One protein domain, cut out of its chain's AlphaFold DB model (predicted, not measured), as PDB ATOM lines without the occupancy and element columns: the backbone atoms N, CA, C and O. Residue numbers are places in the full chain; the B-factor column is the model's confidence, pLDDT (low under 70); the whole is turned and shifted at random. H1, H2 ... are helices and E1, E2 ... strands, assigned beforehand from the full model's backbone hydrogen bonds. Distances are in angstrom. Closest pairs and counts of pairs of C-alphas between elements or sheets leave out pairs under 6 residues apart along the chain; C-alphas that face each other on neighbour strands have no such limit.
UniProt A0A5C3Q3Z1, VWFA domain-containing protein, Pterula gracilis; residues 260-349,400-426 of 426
ATOM      1  N   LEU A 260      42.936  16.334   5.700       61.53
ATOM      2  CA  LEU A 260      41.590  16.858   5.479       61.53
ATOM      3  C   LEU A 260      41.461  17.419   4.063       61.53
ATOM      4  O   LEU A 260      42.276  18.230   3.623       61.53
ATOM      5  N   SER A 261      40.409  17.012   3.354       59.00
ATOM      6  CA  SER A 261      39.987  17.664   2.115       59.00
ATOM      7  C   SER A 261      39.458  19.075   2.386       59.00
ATOM      8  O   SER A 261      38.989  19.382   3.486       59.00
ATOM      9  N   VAL A 262      39.489  19.928   1.361       58.25
ATOM     10  CA  VAL A 262      38.833  21.245   1.374       58.25
ATOM     11  C   VAL A 262      37.379  21.097   1.846       58.25
ATOM     12  O   VAL A 262      36.677  20.196   1.392       58.25
ATOM     13  N   GLY A 263      36.949  21.933   2.797       56.19
ATOM     14  CA  GLY A 263      35.591  21.882   3.357       56.19
ATOM     15  C   GLY A 263      35.351  20.789   4.407       56.19
ATOM     16  O   GLY A 263      34.218  20.607   4.839       56.19
ATOM     17  N   THR A 264      36.389  20.068   4.847       59.19
ATOM     18  CA  THR A 264      36.257  19.046   5.901       59.19
ATOM     19  C   THR A 264      36.627  19.629   7.256       59.19
ATOM     20  O   THR A 264      37.727  20.151   7.441       59.19
ATOM     21  N   LYS A 265      35.724  19.504   8.228       64.25
ATOM     22  CA  LYS A 265      35.956  19.968   9.594       64.25
ATOM     23  C   LYS A 265      36.990  19.078  10.301       64.25
ATOM     24  O   LYS A 265      36.828  17.854  10.304       64.25
ATOM     25  N   PRO A 266      38.040  19.645  10.916       66.00
ATOM     26  CA  PRO A 266      38.928  18.867  11.768       66.00
ATOM     27  C   PRO A 266      38.186  18.423  13.029       66.00
ATOM     28  O   PRO A 266      37.475  19.220  13.637       66.00
ATOM     29  N   SER A 267      38.384  17.166  13.430       65.50
ATOM     30  CA  SER A 267      37.830  16.659  14.685       65.50
ATOM     31  C   SER A 267      38.764  16.997  15.847       65.50
ATOM     32  O   SER A 267      39.919  16.560  15.884       65.50
ATOM     33  N   PHE A 268      38.262  17.782  16.795       71.75
ATOM     34  CA  PHE A 268      38.920  18.105  18.055       71.75
ATOM     35  C   PHE A 268      37.980  17.811  19.231       71.75
ATOM     36  O   PHE A 268      36.791  17.572  19.069       71.75
ATOM     37  N   ALA A 269      38.502  17.859  20.459       57.47
ATOM     38  CA  ALA A 269      37.704  17.584  21.658       57.47
ATOM     39  C   ALA A 269      36.491  18.527  21.842       57.47
ATOM     40  O   ALA A 269      35.563  18.173  22.561       57.47
ATOM     41  N   ASN A 270      36.495  19.701  21.195       61.34
ATOM     42  CA  ASN A 270      35.389  20.659  21.149       61.34
ATOM     43  C   ASN A 270      35.018  20.956  19.689       61.34
ATOM     44  O   ASN A 270      35.358  22.015  19.155       61.34
ATOM     45  N   ASP A 271      34.334  20.011  19.043       60.25
ATOM     46  CA  ASP A 271      33.924  20.158  17.645       60.25
ATOM     47  C   ASP A 271      32.997  21.370  17.438       60.25
ATOM     48  O   ASP A 271      33.089  22.027  16.408       60.25
ATOM     49  N   ASP A 272      32.177  21.769  18.410       60.34
ATOM     50  CA  ASP A 272      31.174  22.844  18.254       60.34
ATOM     51  C   ASP A 272      31.741  24.244  17.942       60.34
ATOM     52  O   ASP A 272      31.006  25.121  17.496       60.34
ATOM     53  N   ILE A 273      33.042  24.473  18.145       62.66
ATOM     54  CA  ILE A 273      33.673  25.796  17.981       62.66
ATOM     55  C   ILE A 273      34.072  26.068  16.518       62.66
ATOM     56  O   ILE A 273      34.353  27.210  16.155       62.66
ATOM     57  N   LEU A 274      34.107  25.041  15.662       63.91
ATOM     58  CA  LEU A 274      34.655  25.162  14.310       63.91
ATOM     59  C   LEU A 274      33.558  25.173  13.226       63.91
ATOM     60  O   LEU A 274      32.641  24.344  13.281       63.91
ATOM     61  N   PRO A 275      33.636  26.082  12.235       61.19
ATOM     62  CA  PRO A 275      32.658  26.170  11.152       61.19
ATOM     63  C   PRO A 275      32.636  24.901  10.287       61.19
ATOM     64  O   PRO A 275      33.623  24.168  10.206       61.19
ATOM     65  N   ALA A 276      31.485  24.632   9.662       58.69
ATOM     66  CA  ALA A 276      31.268  23.446   8.831       58.69
ATOM     67  C   ALA A 276      32.104  23.472   7.540       58.69
ATOM     68  O   ALA A 276      32.674  22.449   7.173       58.69
ATOM     69  N   SER A 277      32.229  24.642   6.905       65.19
ATOM     70  CA  SER A 277      33.164  24.898   5.810       65.19
ATOM     71  C   SER A 277      34.271  25.830   6.300       65.19
ATOM     72  O   SER A 277      34.023  26.903   6.848       65.19
ATOM     73  N   MET A 278      35.518  25.395   6.145       69.44
ATOM     74  CA  MET A 278      36.694  26.183   6.497       69.44
ATOM     75  C   MET A 278      37.679  26.146   5.326       69.44
ATOM     76  O   MET A 278      37.826  25.091   4.697       69.44
ATOM     77  N   PRO A 279      38.384  27.257   5.045       76.69
ATOM     78  CA  PRO A 279      39.515  27.235   4.130       76.69
ATOM     79  C   PRO A 279      40.554  26.215   4.562       76.69
ATOM     80  O   PRO A 279      40.669  25.866   5.740       76.69
ATOM     81  N   SER A 280      41.380  25.779   3.615       78.44
ATOM     82  CA  SER A 280      42.531  24.963   3.976       78.44
ATOM     83  C   SER A 280      43.441  25.727   4.948       78.44
ATOM     84  O   SER A 280      43.550  26.956   4.912       78.44
ATOM     85  N   PHE A 281      44.140  24.992   5.814       81.88
ATOM     86  CA  PHE A 281      45.076  25.592   6.771       81.88
ATOM     87  C   PHE A 281      46.118  26.487   6.093       81.88
ATOM     88  O   PHE A 281      46.497  27.531   6.616       81.88
ATOM     89  N   HIS A 282      46.546  26.083   4.898       80.75
ATOM     90  CA  HIS A 282      47.459  26.843   4.065       80.75
ATOM     91  C   HIS A 282      46.866  28.195   3.651       80.75
ATOM     92  O   HIS A 282      47.520  29.219   3.821       80.75
ATOM     93  N   VAL A 283      45.616  28.213   3.177       84.56
ATOM     94  CA  VAL A 283      44.921  29.452   2.802       84.56
ATOM     95  C   VAL A 283      44.829  30.405   3.994       84.56
ATOM     96  O   VAL A 283      45.162  31.578   3.845       84.56
ATOM     97  N   LEU A 284      44.496  29.902   5.190       88.88
ATOM     98  CA  LEU A 284      44.488  30.715   6.414       88.88
ATOM     99  C   LEU A 284      45.868  31.333   6.696       88.88
ATOM    100  O   LEU A 284      45.984  32.542   6.870       88.88
ATOM    101  N   LEU A 285      46.935  30.528   6.684       88.56
ATOM    102  CA  LEU A 285      48.303  31.001   6.930       88.56
ATOM    103  C   LEU A 285      48.763  32.033   5.886       88.56
ATOM    104  O   LEU A 285      49.430  33.013   6.231       88.56
ATOM    105  N   HIS A 286      48.392  31.844   4.619       87.38
ATOM    106  CA  HIS A 286      48.714  32.780   3.544       87.38
ATOM    107  C   HIS A 286      47.924  34.081   3.624       87.38
ATOM    108  O   HIS A 286      48.516  35.136   3.395       87.38
ATOM    109  N   SER A 287      46.644  34.041   4.005       90.06
ATOM    110  CA  SER A 287      45.853  35.252   4.256       90.06
ATOM    111  C   SER A 287      46.511  36.143   5.308       90.06
ATOM    112  O   SER A 287      46.483  37.362   5.180       90.06
ATOM    113  N   ILE A 288      47.182  35.552   6.303       91.00
ATOM    114  CA  ILE A 288      47.909  36.294   7.340       91.00
ATOM    115  C   ILE A 288      49.269  36.794   6.829       91.00
ATOM    116  O   ILE A 288      49.595  37.972   6.950       91.00
ATOM    117  N   ALA A 289      50.096  35.909   6.263       87.69
ATOM    118  CA  ALA A 289      51.499  36.218   5.967       87.69
ATOM    119  C   ALA A 289      51.739  36.879   4.591       87.69
ATOM    120  O   ALA A 289      52.844  37.379   4.317       87.69
ATOM    121  N   MET A 290      50.747  36.828   3.696       84.81
ATOM    122  CA  MET A 290      50.806  37.302   2.308       84.81
ATOM    123  C   MET A 290      49.464  37.888   1.812       84.81
ATOM    124  O   MET A 290      48.981  37.487   0.749       84.81
ATOM    125  N   PRO A 291      48.862  38.858   2.523       86.31
ATOM    126  CA  PRO A 291      47.521  39.355   2.205       86.31
ATOM    127  C   PRO A 291      47.383  39.905   0.782       86.31
ATOM    128  O   PRO A 291      46.406  39.620   0.099       86.31
ATOM    129  N   GLU A 292      48.387  40.640   0.294       84.69
ATOM    130  CA  GLU A 292      48.372  41.227  -1.054       84.69
ATOM    131  C   GLU A 292      48.375  40.156  -2.158       84.69
ATOM    132  O   GLU A 292      47.679  40.291  -3.161       84.69
ATOM    133  N   VAL A 293      49.115  39.060  -1.954       83.94
ATOM    134  CA  VAL A 293      49.163  37.929  -2.896       83.94
ATOM    135  C   VAL A 293      47.827  37.192  -2.900       83.94
ATOM    136  O   VAL A 293      47.317  36.839  -3.962       83.94
ATOM    137  N   MET A 294      47.241  36.989  -1.718       84.38
ATOM    138  CA  MET A 294      45.947  36.322  -1.576       84.38
ATOM    139  C   MET A 294      44.799  37.125  -2.180       84.38
ATOM    140  O   MET A 294      43.904  36.522  -2.770       84.38
ATOM    141  N   ALA A 295      44.846  38.456  -2.082       83.00
ATOM    142  CA  ALA A 295      43.866  39.346  -2.693       83.00
ATOM    143  C   ALA A 295      43.952  39.368  -4.231       83.00
ATOM    144  O   ALA A 295      42.936  39.543  -4.894       83.00
ATOM    145  N   ALA A 296      45.147  39.185  -4.806       81.44
ATOM    146  CA  ALA A 296      45.361  39.224  -6.256       81.44
ATOM    147  C   ALA A 296      45.105  37.883  -6.973       81.44
ATOM    148  O   ALA A 296      44.946  37.860  -8.192       81.44
ATOM    149  N   LYS A 297      45.112  36.757  -6.250       83.44
ATOM    150  CA  LYS A 297      44.955  35.414  -6.828       83.44
ATOM    151  C   LYS A 297      43.472  35.066  -6.988       83.44
ATOM    152  O   LYS A 297      42.754  35.041  -5.992       83.44
ATOM    153  N   GLU A 298      43.046  34.707  -8.196       84.62
ATOM    154  CA  GLU A 298      41.692  34.192  -8.453       84.62
ATOM    155  C   GLU A 298      41.419  32.884  -7.683       84.62
ATOM    156  O   GLU A 298      42.350  32.187  -7.253       84.62
ATOM    157  N   LEU A 299      40.139  32.563  -7.466       83.81
ATOM    158  CA  LEU A 299      39.734  31.267  -6.919       83.81
ATOM    159  C   LEU A 299      40.108  30.155  -7.904       83.81
ATOM    160  O   LEU A 299      39.946  30.294  -9.116       83.81
ATOM    161  N   THR A 300      40.607  29.045  -7.373       84.44
ATOM    162  CA  THR A 300      40.863  27.837  -8.165       84.44
ATOM    163  C   THR A 300      39.550  27.212  -8.637       84.44
ATOM    164  O   THR A 300      38.491  27.452  -8.053       84.44
ATOM    165  N   SER A 301      39.602  26.385  -9.685       83.50
ATOM    166  CA  SER A 301      38.412  25.678 -10.171       83.50
ATOM    167  C   SER A 301      37.817  24.763  -9.100       83.50
ATOM    168  O   SER A 301      36.602  24.645  -9.012       83.50
ATOM    169  N   GLU A 302      38.647  24.157  -8.250       82.31
ATOM    170  CA  GLU A 302      38.205  23.334  -7.125       82.31
ATOM    171  C   GLU A 302      37.479  24.154  -6.051       82.31
ATOM    172  O   GLU A 302      36.406  23.753  -5.603       82.31
ATOM    173  N   GLU A 303      38.029  25.309  -5.656       82.50
ATOM    174  CA  GLU A 303      37.377  26.221  -4.704       82.50
ATOM    175  C   GLU A 303      36.054  26.744  -5.269       82.50
ATOM    176  O   GLU A 303      35.043  26.746  -4.571       82.50
ATOM    177  N   LEU A 304      36.050  27.147  -6.542       85.50
ATOM    178  CA  LEU A 304      34.863  27.661  -7.211       85.50
ATOM    179  C   LEU A 304      33.768  26.595  -7.304       85.50
ATOM    180  O   LEU A 304      32.630  26.876  -6.945       85.50
ATOM    181  N   ASN A 305      34.111  25.374  -7.725       85.38
ATOM    182  CA  ASN A 305      33.159  24.265  -7.781       85.38
ATOM    183  C   ASN A 305      32.585  23.967  -6.394       85.38
ATOM    184  O   ASN A 305      31.381  23.818  -6.258       85.38
ATOM    185  N   HIS A 306      33.416  23.961  -5.348       80.75
ATOM    186  CA  HIS A 306      32.932  23.741  -3.989       80.75
ATOM    187  C   HIS A 306      31.996  24.856  -3.501       80.75
ATOM    188  O   HIS A 306      30.969  24.569  -2.891       80.75
ATOM    189  N   ILE A 307      32.327  26.124  -3.774       84.00
ATOM    190  CA  ILE A 307      31.458  27.267  -3.460       84.00
ATOM    191  C   ILE A 307      30.119  27.126  -4.195       84.00
ATOM    192  O   ILE A 307      29.071  27.315  -3.588       84.00
ATOM    193  N   MET A 308      30.150  26.764  -5.478       86.31
ATOM    194  CA  MET A 308      28.946  26.584  -6.290       86.31
ATOM    195  C   MET A 308      28.091  25.396  -5.838       86.31
ATOM    196  O   MET A 308      26.871  25.513  -5.824       86.31
ATOM    197  N   ASP A 309      28.712  24.277  -5.462       86.81
ATOM    198  CA  ASP A 309      28.013  23.059  -5.040       86.81
ATOM    199  C   ASP A 309      27.350  23.205  -3.661       86.81
ATOM    200  O   ASP A 309      26.375  22.510  -3.372       86.81
ATOM    201  N   ALA A 310      27.879  24.079  -2.800       82.12
ATOM    202  CA  ALA A 310      27.407  24.257  -1.427       82.12
ATOM    203  C   ALA A 310      26.579  25.535  -1.196       82.12
ATOM    204  O   ALA A 310      25.982  25.672  -0.130       82.12
ATOM    205  N   ALA A 311      26.523  26.457  -2.161       85.12
ATOM    206  CA  ALA A 311      25.673  27.640  -2.075       85.12
ATOM    207  C   ALA A 311      24.212  27.303  -2.420       85.12
ATOM    208  O   ALA A 311      23.921  26.791  -3.501       85.12
ATOM    209  N   GLU A 312      23.277  27.644  -1.531       90.19
ATOM    210  CA  GLU A 312      21.836  27.498  -1.781       90.19
ATOM    211  C   GLU A 312      21.213  28.811  -2.284       90.19
ATOM    212  O   GLU A 312      20.221  28.805  -3.018       90.19
ATOM    213  N   THR A 313      21.816  29.946  -1.921       90.00
ATOM    214  CA  THR A 313      21.369  31.302  -2.255       90.00
ATOM    215  C   THR A 313      22.488  32.144  -2.891       90.00
ATOM    216  O   THR A 313      23.674  31.850  -2.721       90.00
ATOM    217  N   PRO A 314      22.156  33.225  -3.624       86.50
ATOM    218  CA  PRO A 314      23.157  34.174  -4.115       86.50
ATOM    219  C   PRO A 314      24.003  34.815  -3.003       86.50
ATOM    220  O   PRO A 314      25.182  35.093  -3.212       86.50
ATOM    221  N   GLU A 315      23.426  35.040  -1.823       87.56
ATOM    222  CA  GLU A 315      24.129  35.564  -0.649       87.56
ATOM    223  C   GLU A 315      25.149  34.559  -0.082       87.56
ATOM    224  O   GLU A 315      26.208  34.964   0.418       87.56
ATOM    225  N   ASP A 316      24.880  33.255  -0.216       82.75
ATOM    226  CA  ASP A 316      25.832  32.207   0.161       82.75
ATOM    227  C   ASP A 316      27.082  32.255  -0.719       82.75
ATOM    228  O   ASP A 316      28.183  32.090  -0.205       82.75
ATOM    229  N   LEU A 317      26.958  32.573  -2.015       83.69
ATOM    230  CA  LEU A 317      28.118  32.698  -2.907       83.69
ATOM    231  C   LEU A 317      29.105  33.771  -2.420       83.69
ATOM    232  O   LEU A 317      30.310  33.519  -2.393       83.69
ATOM    233  N   ASP A 318      28.622  34.947  -2.002       83.69
ATOM    234  CA  ASP A 318      29.475  36.020  -1.456       83.69
ATOM    235  C   ASP A 318      30.080  35.621  -0.101       83.69
ATOM    236  O   ASP A 318      31.286  35.759   0.121       83.69
ATOM    237  N   THR A 319      29.257  35.060   0.788       83.19
ATOM    238  CA  THR A 319      29.684  34.634   2.128       83.19
ATOM    239  C   THR A 319      30.741  33.534   2.055       83.19
ATOM    240  O   THR A 319      31.773  33.616   2.721       83.19
ATOM    241  N   MET A 320      30.533  32.522   1.213       81.81
ATOM    242  CA  MET A 320      31.470  31.419   1.017       81.81
ATOM    243  C   MET A 320      32.729  31.871   0.280       81.81
ATOM    244  O   MET A 320      33.821  31.443   0.643       81.81
ATOM    245  N   THR A 321      32.624  32.790  -0.684       83.75
ATOM    246  CA  THR A 321      33.802  33.393  -1.330       83.75
ATOM    247  C   THR A 321      34.692  34.104  -0.309       83.75
ATOM    248  O   THR A 321      35.902  33.871  -0.283       83.75
ATOM    249  N   LYS A 322      34.103  34.914   0.582       83.12
ATOM    250  CA  LYS A 322      34.827  35.548   1.698       83.12
ATOM    251  C   LYS A 322      35.389  34.523   2.667       83.12
ATOM    252  O   LYS A 322      36.532  34.660   3.083       83.12
ATOM    253  N   ALA A 323      34.630  33.472   2.983       80.44
ATOM    254  CA  ALA A 323      35.116  32.398   3.835       80.44
ATOM    255  C   ALA A 323      36.377  31.767   3.237       80.44
ATOM    256  O   ALA A 323      37.364  31.675   3.949       80.44
ATOM    257  N   PHE A 324      36.380  31.420   1.942       81.81
ATOM    258  CA  PHE A 324      37.530  30.877   1.202       81.81
ATOM    259  C   PHE A 324      38.696  31.856   1.038       81.81
ATOM    260  O   PHE A 324      39.842  31.426   0.919       81.81
ATOM    261  N   ARG A 325      38.440  33.165   1.047       85.38
ATOM    262  CA  ARG A 325      39.462  34.218   0.993       85.38
ATOM    263  C   ARG A 325      39.291  35.178   2.168       85.38
ATOM    264  O   ARG A 325      38.925  36.336   1.961       85.38
ATOM    265  N   PRO A 326      39.569  34.702   3.393       88.19
ATOM    266  CA  PRO A 326      39.340  35.498   4.580       88.19
ATOM    267  C   PRO A 326      40.344  36.644   4.633       88.19
ATOM    268  O   PRO A 326      41.495  36.514   4.185       88.19
ATOM    269  N   SER A 327      39.920  37.748   5.238       90.88
ATOM    270  CA  SER A 327      40.830  38.814   5.641       90.88
ATOM    271  C   SER A 327      41.887  38.287   6.630       90.88
ATOM    272  O   SER A 327      41.688  37.248   7.269       90.88
ATOM    273  N   PRO A 328      43.025  38.987   6.803       91.88
ATOM    274  CA  PRO A 328      44.054  38.573   7.759       91.88
ATOM    275  C   PRO A 328      43.517  38.386   9.182       91.88
ATOM    276  O   PRO A 328      43.899  37.439   9.862       91.88
ATOM    277  N   GLU A 329      42.608  39.261   9.616       92.38
ATOM    278  CA  GLU A 329      42.003  39.218  10.950       92.38
ATOM    279  C   GLU A 329      41.100  37.988  11.126       92.38
ATOM    280  O   GLU A 329      41.256  37.240  12.089       92.38
ATOM    281  N   GLU A 330      40.229  37.703  10.154       90.81
ATOM    282  CA  GLU A 330      39.378  36.503  10.165       90.81
ATOM    283  C   GLU A 330      40.212  35.213  10.138       90.81
ATOM    284  O   GLU A 330      39.892  34.234  10.824       90.81
ATOM    285  N   ALA A 331      41.311  35.208   9.379       91.12
ATOM    286  CA  ALA A 331      42.229  34.080   9.322       91.12
ATOM    287  C   ALA A 331      42.943  33.846  10.666       91.12
ATOM    288  O   ALA A 331      43.037  32.700  11.117       91.12
ATOM    289  N   ILE A 332      43.398  34.917  11.334       94.06
ATOM    290  CA  ILE A 332      43.980  34.856  12.686       94.06
ATOM    291  C   ILE A 332      42.966  34.282  13.671       94.06
ATOM    292  O   ILE A 332      43.311  33.388  14.445       94.06
ATOM    293  N   ASP A 333      41.726  34.760  13.637       92.19
ATOM    294  CA  ASP A 333      40.680  34.352  14.572       92.19
ATOM    295  C   ASP A 333      40.319  32.880  14.404       92.19
ATOM    296  O   ASP A 333      40.269  32.130  15.386       92.19
ATOM    297  N   THR A 334      40.187  32.441  13.155       88.81
ATOM    298  CA  THR A 334      39.940  31.041  12.804       88.81
ATOM    299  C   THR A 334      41.087  30.143  13.271       88.81
ATOM    300  O   THR A 334      40.868  29.137  13.948       88.81
ATOM    301  N   MET A 335      42.336  30.516  12.976       90.50
ATOM    302  CA  MET A 335      43.505  29.754  13.419       90.50
ATOM    303  C   MET A 335      43.648  29.719  14.939       90.50
ATOM    304  O   MET A 335      43.962  28.677  15.517       90.50
ATOM    305  N   HIS A 336      43.423  30.844  15.607       93.56
ATOM    306  CA  HIS A 336      43.470  30.929  17.058       93.56
ATOM    307  C   HIS A 336      42.419  30.018  17.704       93.56
ATOM    308  O   HIS A 336      42.739  29.303  18.658       93.56
ATOM    309  N   ALA A 337      41.204  29.966  17.150       89.94
ATOM    310  CA  ALA A 337      40.168  29.029  17.577       89.94
ATOM    311  C   ALA A 337      40.602  27.565  17.387       89.94
ATOM    312  O   ALA A 337      40.466  26.777  18.320       89.94
ATOM    313  N   LEU A 338      41.212  27.214  16.245       88.19
ATOM    314  CA  LEU A 338      41.754  25.868  15.994       88.19
ATOM    315  C   LEU A 338      42.806  25.462  17.034       88.19
ATOM    316  O   LEU A 338      42.720  24.392  17.643       88.19
ATOM    317  N   PHE A 339      43.801  26.316  17.278       91.56
ATOM    318  CA  PHE A 339      44.832  26.016  18.269       91.56
ATOM    319  C   PHE A 339      44.271  25.939  19.692       91.56
ATOM    320  O   PHE A 339      44.729  25.097  20.474       91.56
ATOM    321  N   THR A 340      43.286  26.779  20.017       90.75
ATOM    322  CA  THR A 340      42.581  26.763  21.305       90.75
ATOM    323  C   THR A 340      41.790  25.468  21.478       90.75
ATOM    324  O   THR A 340      41.912  24.825  22.519       90.75
ATOM    325  N   ALA A 341      41.060  25.025  20.449       87.69
ATOM    326  CA  ALA A 341      40.316  23.765  20.448       87.69
ATOM    327  C   ALA A 341      41.241  22.541  20.587       87.69
ATOM    328  O   ALA A 341      40.912  21.595  21.302       87.69
ATOM    329  N   LYS A 342      42.444  22.586  19.993       87.25
ATOM    330  CA  LYS A 342      43.510  21.586  20.209       87.25
ATOM    331  C   LYS A 342      44.097  21.621  21.634       87.25
ATOM    332  O   LYS A 342      44.843  20.720  22.010       87.25
ATOM    333  N   GLY A 343      43.810  22.654  22.431       90.69
ATOM    334  CA  GLY A 343      44.392  22.845  23.762       90.69
ATOM    335  C   GLY A 343      45.866  23.261  23.722       90.69
ATOM    336  O   GLY A 343      46.630  22.940  24.634       90.69
ATOM    337  N   THR A 344      46.287  23.942  22.654       92.75
ATOM    338  CA  THR A 344      47.688  24.326  22.442       92.75
ATOM    339  C   THR A 344      48.128  25.345  23.485       92.75
ATOM    340  O   THR A 344      47.565  26.437  23.575       92.75
ATOM    341  N   LYS A 345      49.169  24.998  24.248       93.88
ATOM    342  CA  LYS A 345      49.805  25.883  25.227       93.88
ATOM    343  C   LYS A 345      51.235  26.201  24.829       93.88
ATOM    344  O   LYS A 345      51.964  25.329  24.354       93.88
ATOM    345  N   VAL A 346      51.640  27.440  25.066       93.06
ATOM    346  CA  VAL A 346      52.943  27.973  24.680       93.06
ATOM    347  C   VAL A 346      53.627  28.576  25.915       93.06
ATOM    348  O   VAL A 346      53.006  29.383  26.616       93.06
ATOM    349  N   PRO A 347      54.890  28.205  26.217       90.88
ATOM    350  CA  PRO A 347      55.676  28.915  27.215       90.88
ATOM    351  C   PRO A 347      55.839  30.365  26.760       90.88
ATOM    352  O   PRO A 347      56.332  30.610  25.666       90.88
ATOM    353  N   THR A 348      55.403  31.305  27.585       83.50
ATOM    354  CA  THR A 348      55.363  32.731  27.265       83.50
ATOM    355  C   THR A 348      55.989  33.515  28.404       83.50
ATOM    356  O   THR A 348      55.860  33.153  29.578       83.50
ATOM    357  N   LEU A 349      56.680  34.598  28.062       83.19
ATOM    358  CA  LEU A 349      57.242  35.503  29.047       83.19
ATOM    359  C   LEU A 349      56.200  36.534  29.493       83.19
ATOM    360  O   LEU A 349      55.729  37.332  28.687       83.19
ATOM    361  N   VAL A 400      58.081  32.893  33.391       85.31
ATOM    362  CA  VAL A 400      57.770  32.015  32.260       85.31
ATOM    363  C   VAL A 400      56.526  31.225  32.627       85.31
ATOM    364  O   VAL A 400      56.579  30.369  33.508       85.31
ATOM    365  N   VAL A 401      55.419  31.514  31.957       88.69
ATOM    366  CA  VAL A 401      54.125  30.857  32.169       88.69
ATOM    367  C   VAL A 401      53.791  29.959  30.985       88.69
ATOM    368  O   VAL A 401      54.291  30.175  29.887       88.69
ATOM    369  N   HIS A 402      52.951  28.946  31.187       91.81
ATOM    370  CA  HIS A 402      52.458  28.086  30.108       91.81
ATOM    371  C   HIS A 402      50.972  28.357  29.892       91.81
ATOM    372  O   HIS A 402      50.125  27.839  30.622       91.81
ATOM    373  N   GLU A 403      50.665  29.172  28.891       92.19
ATOM    374  CA  GLU A 403      49.316  29.687  28.651       92.19
ATOM    375  C   GLU A 403      48.792  29.261  27.281       92.19
ATOM    376  O   GLU A 403      49.585  28.838  26.433       92.19
ATOM    377  N   PRO A 404      47.464  29.305  27.061       94.38
ATOM    378  CA  PRO A 404      46.896  29.134  25.731       94.38
ATOM    379  C   PRO A 404      47.585  30.049  24.717       94.38
ATOM    380  O   PRO A 404      47.973  31.170  25.050       94.38
ATOM    381  N   ILE A 405      47.750  29.555  23.491       94.44
ATOM    382  CA  ILE A 405      48.346  30.351  22.417       94.44
ATOM    383  C   ILE A 405      47.564  31.656  22.213       94.44
ATOM    384  O   ILE A 405      46.348  31.687  22.356       94.44
ATOM    385  N   THR A 406      48.261  32.729  21.855       93.38
ATOM    386  CA  THR A 406      47.658  34.042  21.581       93.38
ATOM    387  C   THR A 406      47.524  34.312  20.079       93.38
ATOM    388  O   THR A 406      48.230  33.716  19.263       93.38
ATOM    389  N   LYS A 407      46.680  35.280  19.691       93.62
ATOM    390  CA  LYS A 407      46.562  35.750  18.295       93.62
ATOM    391  C   LYS A 407      47.904  36.235  17.710       93.62
ATOM    392  O   LYS A 407      48.275  35.845  16.611       93.62
ATOM    393  N   SER A 408      48.709  36.972  18.482       89.56
ATOM    394  CA  SER A 408      50.050  37.406  18.039       89.56
ATOM    395  C   SER A 408      51.019  36.229  17.826       89.56
ATOM    396  O   SER A 408      51.882  36.256  16.949       89.56
ATOM    397  N   GLN A 409      50.884  35.154  18.605       93.38
ATOM    398  CA  GLN A 409      51.651  33.926  18.383       93.38
ATOM    399  C   GLN A 409      51.188  33.180  17.123       93.38
ATOM    400  O   GLN A 409      52.025  32.615  16.421       93.38
ATOM    401  N   VAL A 410      49.891  33.226  16.803       94.25
ATOM    402  CA  VAL A 410      49.323  32.720  15.543       94.25
ATOM    403  C   VAL A 410      49.875  33.478  14.332       94.25
ATOM    404  O   VAL A 410      50.320  32.844  13.376       94.25
ATOM    405  N   GLU A 411      49.963  34.807  14.395       91.75
ATOM    406  CA  GLU A 411      50.624  35.611  13.354       91.75
ATOM    407  C   GLU A 411      52.081  35.180  13.142       91.75
ATOM    408  O   GLU A 411      52.518  34.947  12.011       91.75
ATOM    409  N   ARG A 412      52.840  34.987  14.233       90.81
ATOM    410  CA  ARG A 412      54.223  34.487  14.155       90.81
ATOM    411  C   ARG A 412      54.309  33.094  13.536       90.81
ATOM    412  O   ARG A 412      55.281  32.808  12.839       90.81
ATOM    413  N   ILE A 413      53.330  32.225  13.785       91.75
ATOM    414  CA  ILE A 413      53.231  30.913  13.134       91.75
ATOM    415  C   ILE A 413      53.019  31.075  11.623       91.75
ATOM    416  O   ILE A 413      53.714  30.419  10.847       91.75
ATOM    417  N   ALA A 414      52.141  31.981  11.192       90.12
ATOM    418  CA  ALA A 414      51.900  32.241   9.774       90.12
ATOM    419  C   ALA A 414      53.144  32.749   9.035       90.12
ATOM    420  O   ALA A 414      53.483  32.257   7.957       90.12
ATOM    421  N   HIS A 415      53.890  33.677   9.633       86.56
ATOM    422  CA  HIS A 415      55.138  34.156   9.037       86.56
ATOM    423  C   HIS A 415      56.228  33.077   8.968       86.56
ATOM    424  O   HIS A 415      56.968  33.031   7.986       86.56
ATOM    425  N   ARG A 416      56.306  32.177   9.961       85.44
ATOM    426  CA  ARG A 416      57.200  31.002   9.910       85.44
ATOM    427  C   ARG A 416      56.818  30.069   8.777       85.44
ATOM    428  O   ARG A 416      57.688  29.642   8.025       85.44
ATOM    429  N   PHE A 417      55.523  29.801   8.630       85.38
ATOM    430  CA  PHE A 417      55.016  28.985   7.540       85.38
ATOM    431  C   PHE A 417      55.436  29.561   6.182       85.38
ATOM    432  O   PHE A 417      56.057  28.865   5.385       85.38
ATOM    433  N   LYS A 418      55.217  30.862   5.961       84.06
ATOM    434  CA  LYS A 418      55.679  31.566   4.756       84.06
ATOM    435  C   LYS A 418      57.178  31.391   4.492       84.06
ATOM    436  O   LYS A 418      57.560  31.198   3.344       84.06
ATOM    437  N   ALA A 419      58.020  31.485   5.519       78.38
ATOM    438  CA  ALA A 419      59.466  31.376   5.344       78.38
ATOM    439  C   ALA A 419      59.925  29.954   4.979       78.38
ATOM    440  O   ALA A 419      60.862  29.791   4.206       78.38
ATOM    441  N   VAL A 420      59.260  28.928   5.517       75.50
ATOM    442  CA  VAL A 420      59.598  27.521   5.250       75.50
ATOM    443  C   VAL A 420      59.037  27.050   3.909       75.50
ATOM    444  O   VAL A 420      59.715  26.345   3.166       75.50
ATOM    445  N   TYR A 421      57.800  27.434   3.599       74.75
ATOM    446  CA  TYR A 421      57.023  26.865   2.500       74.75
ATOM    447  C   TYR A 421      56.904  27.805   1.284       74.75
ATOM    448  O   TYR A 421      56.519  27.371   0.199       74.75
ATOM    449  N   GLY A 422      57.302  29.074   1.414       70.88
ATOM    450  CA  GLY A 422      57.280  30.048   0.321       70.88
ATOM    451  C   GLY A 422      55.866  30.393  -0.157       70.88
ATOM    452  O   GLY A 422      54.879  30.146   0.527       70.88
ATOM    453  N   THR A 423      55.768  31.013  -1.337       61.84
ATOM    454  CA  THR A 423      54.496  31.331  -2.027       61.84
ATOM    455  C   THR A 423      53.946  30.159  -2.842       61.84
ATOM    456  O   THR A 423      52.817  30.227  -3.316       61.84
ATOM    457  N   SER A 424      54.761  29.123  -3.057       52.78
ATOM    458  CA  SER A 424      54.519  28.032  -4.004       52.78
ATOM    459  C   SER A 424      54.065  26.729  -3.348       52.78
ATOM    460  O   SER A 424      54.020  25.698  -4.019       52.78
ATOM    461  N   ALA A 425      53.780  26.730  -2.046       44.62
ATOM    462  CA  ALA A 425      53.411  25.509  -1.348       44.62
ATOM    463  C   ALA A 425      51.948  25.113  -1.590       44.62
ATOM    464  O   ALA A 425      51.068  25.567  -0.881       44.62
ATOM    465  N   PHE A 426      51.775  24.150  -2.498       43.53
ATOM    466  CA  PHE A 426      50.562  23.380  -2.815       43.53
ATOM    467  C   PHE A 426      49.539  24.062  -3.728       43.53
ATOM    468  O   PHE A 426      48.837  25.006  -3.305       43.53
TER     469      PHE A 426
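This is residues 260 to 349 and 400 to 426 of the 426 residues of the protein "VWFA domain-containing protein" of Pterula gracilis (UniProt A0A5C3Q3Z1). Three helices, H1, H5 and H6, pack crosswise as a core, from which the two-stranded ribbon of E1 and E2 reaches out at one end of the long axis, while the crossed pair H3 and H4 makes the other end. H2 is a short helix near H1, and residues 260 to 280 have no named element. The printed part has 117 residues, in the order H1 H2 H3 H4 H5 E1 E2 H6, mostly helix, with an antiparallel sheet E1 - E2. It is compact, with a radius of gyration of the C-alphas of 15.0 A, yet elongated, spanning 50 by 32 by 22 A.

E1, residues 345 to 349, and E2, residues 400 to 404, are antiparallel neighbours at 142 degrees; N 346 and O 403, 2.8 A apart, are within hydrogen-bond range. The closest C-alphas of E2 and H5, residues 328 to 341, are those of Pro 404 and Thr 340, 6.6 A apart. With residues 332 to 336 alone H5 touches H6, residues 407 to 421, about perpendicular at 79 degrees, closest at C-alphas 336 and 407, 5.9 A. H1, residues 281 to 289, touches H6 at 77 degrees, about perpendicular, closest at C-alphas 285 and 414, 4.8 A. H1 touches H5 at a steep tilt of 48 degrees, opposite ways, closest at C-alphas 288 and 328, 4.5 A. H2, residues 291 to 296, is close but not clearly touching H1, with C-alphas 287 and 294 closest at 5.9 A. H3, residues 301 to 310, touches H4, residues 314 to 324, at a steep tilt of 46 degrees, opposite ways, closest at C-alphas 307 and 320, 6.1 A. H3 and H5 are apart. Every O i to N i+4 pair is within hydrogen-bond range in H1, H2, H3, H5 and H6, and 6 of 7 in H4.

H1 begins at C-alpha 281 (45.076, 25.592, 6.771) and H6, 20.9 A long, ends at C-alpha 421 (57.023, 26.865, 2.500). H5 is 19.9 A long, H4 15.7 A and H3 14.1 A.

The two C-alphas farthest apart, of Pro 314 and Val 400, are 50.3 A apart. Residues 350 to 399 are not printed; C-alphas 349 and 400 are 4.8 A apart across the cut. The links printed whole are tight. Confidence is under 70 at residues 260 to 267, 269 to 278 and 423 to 426.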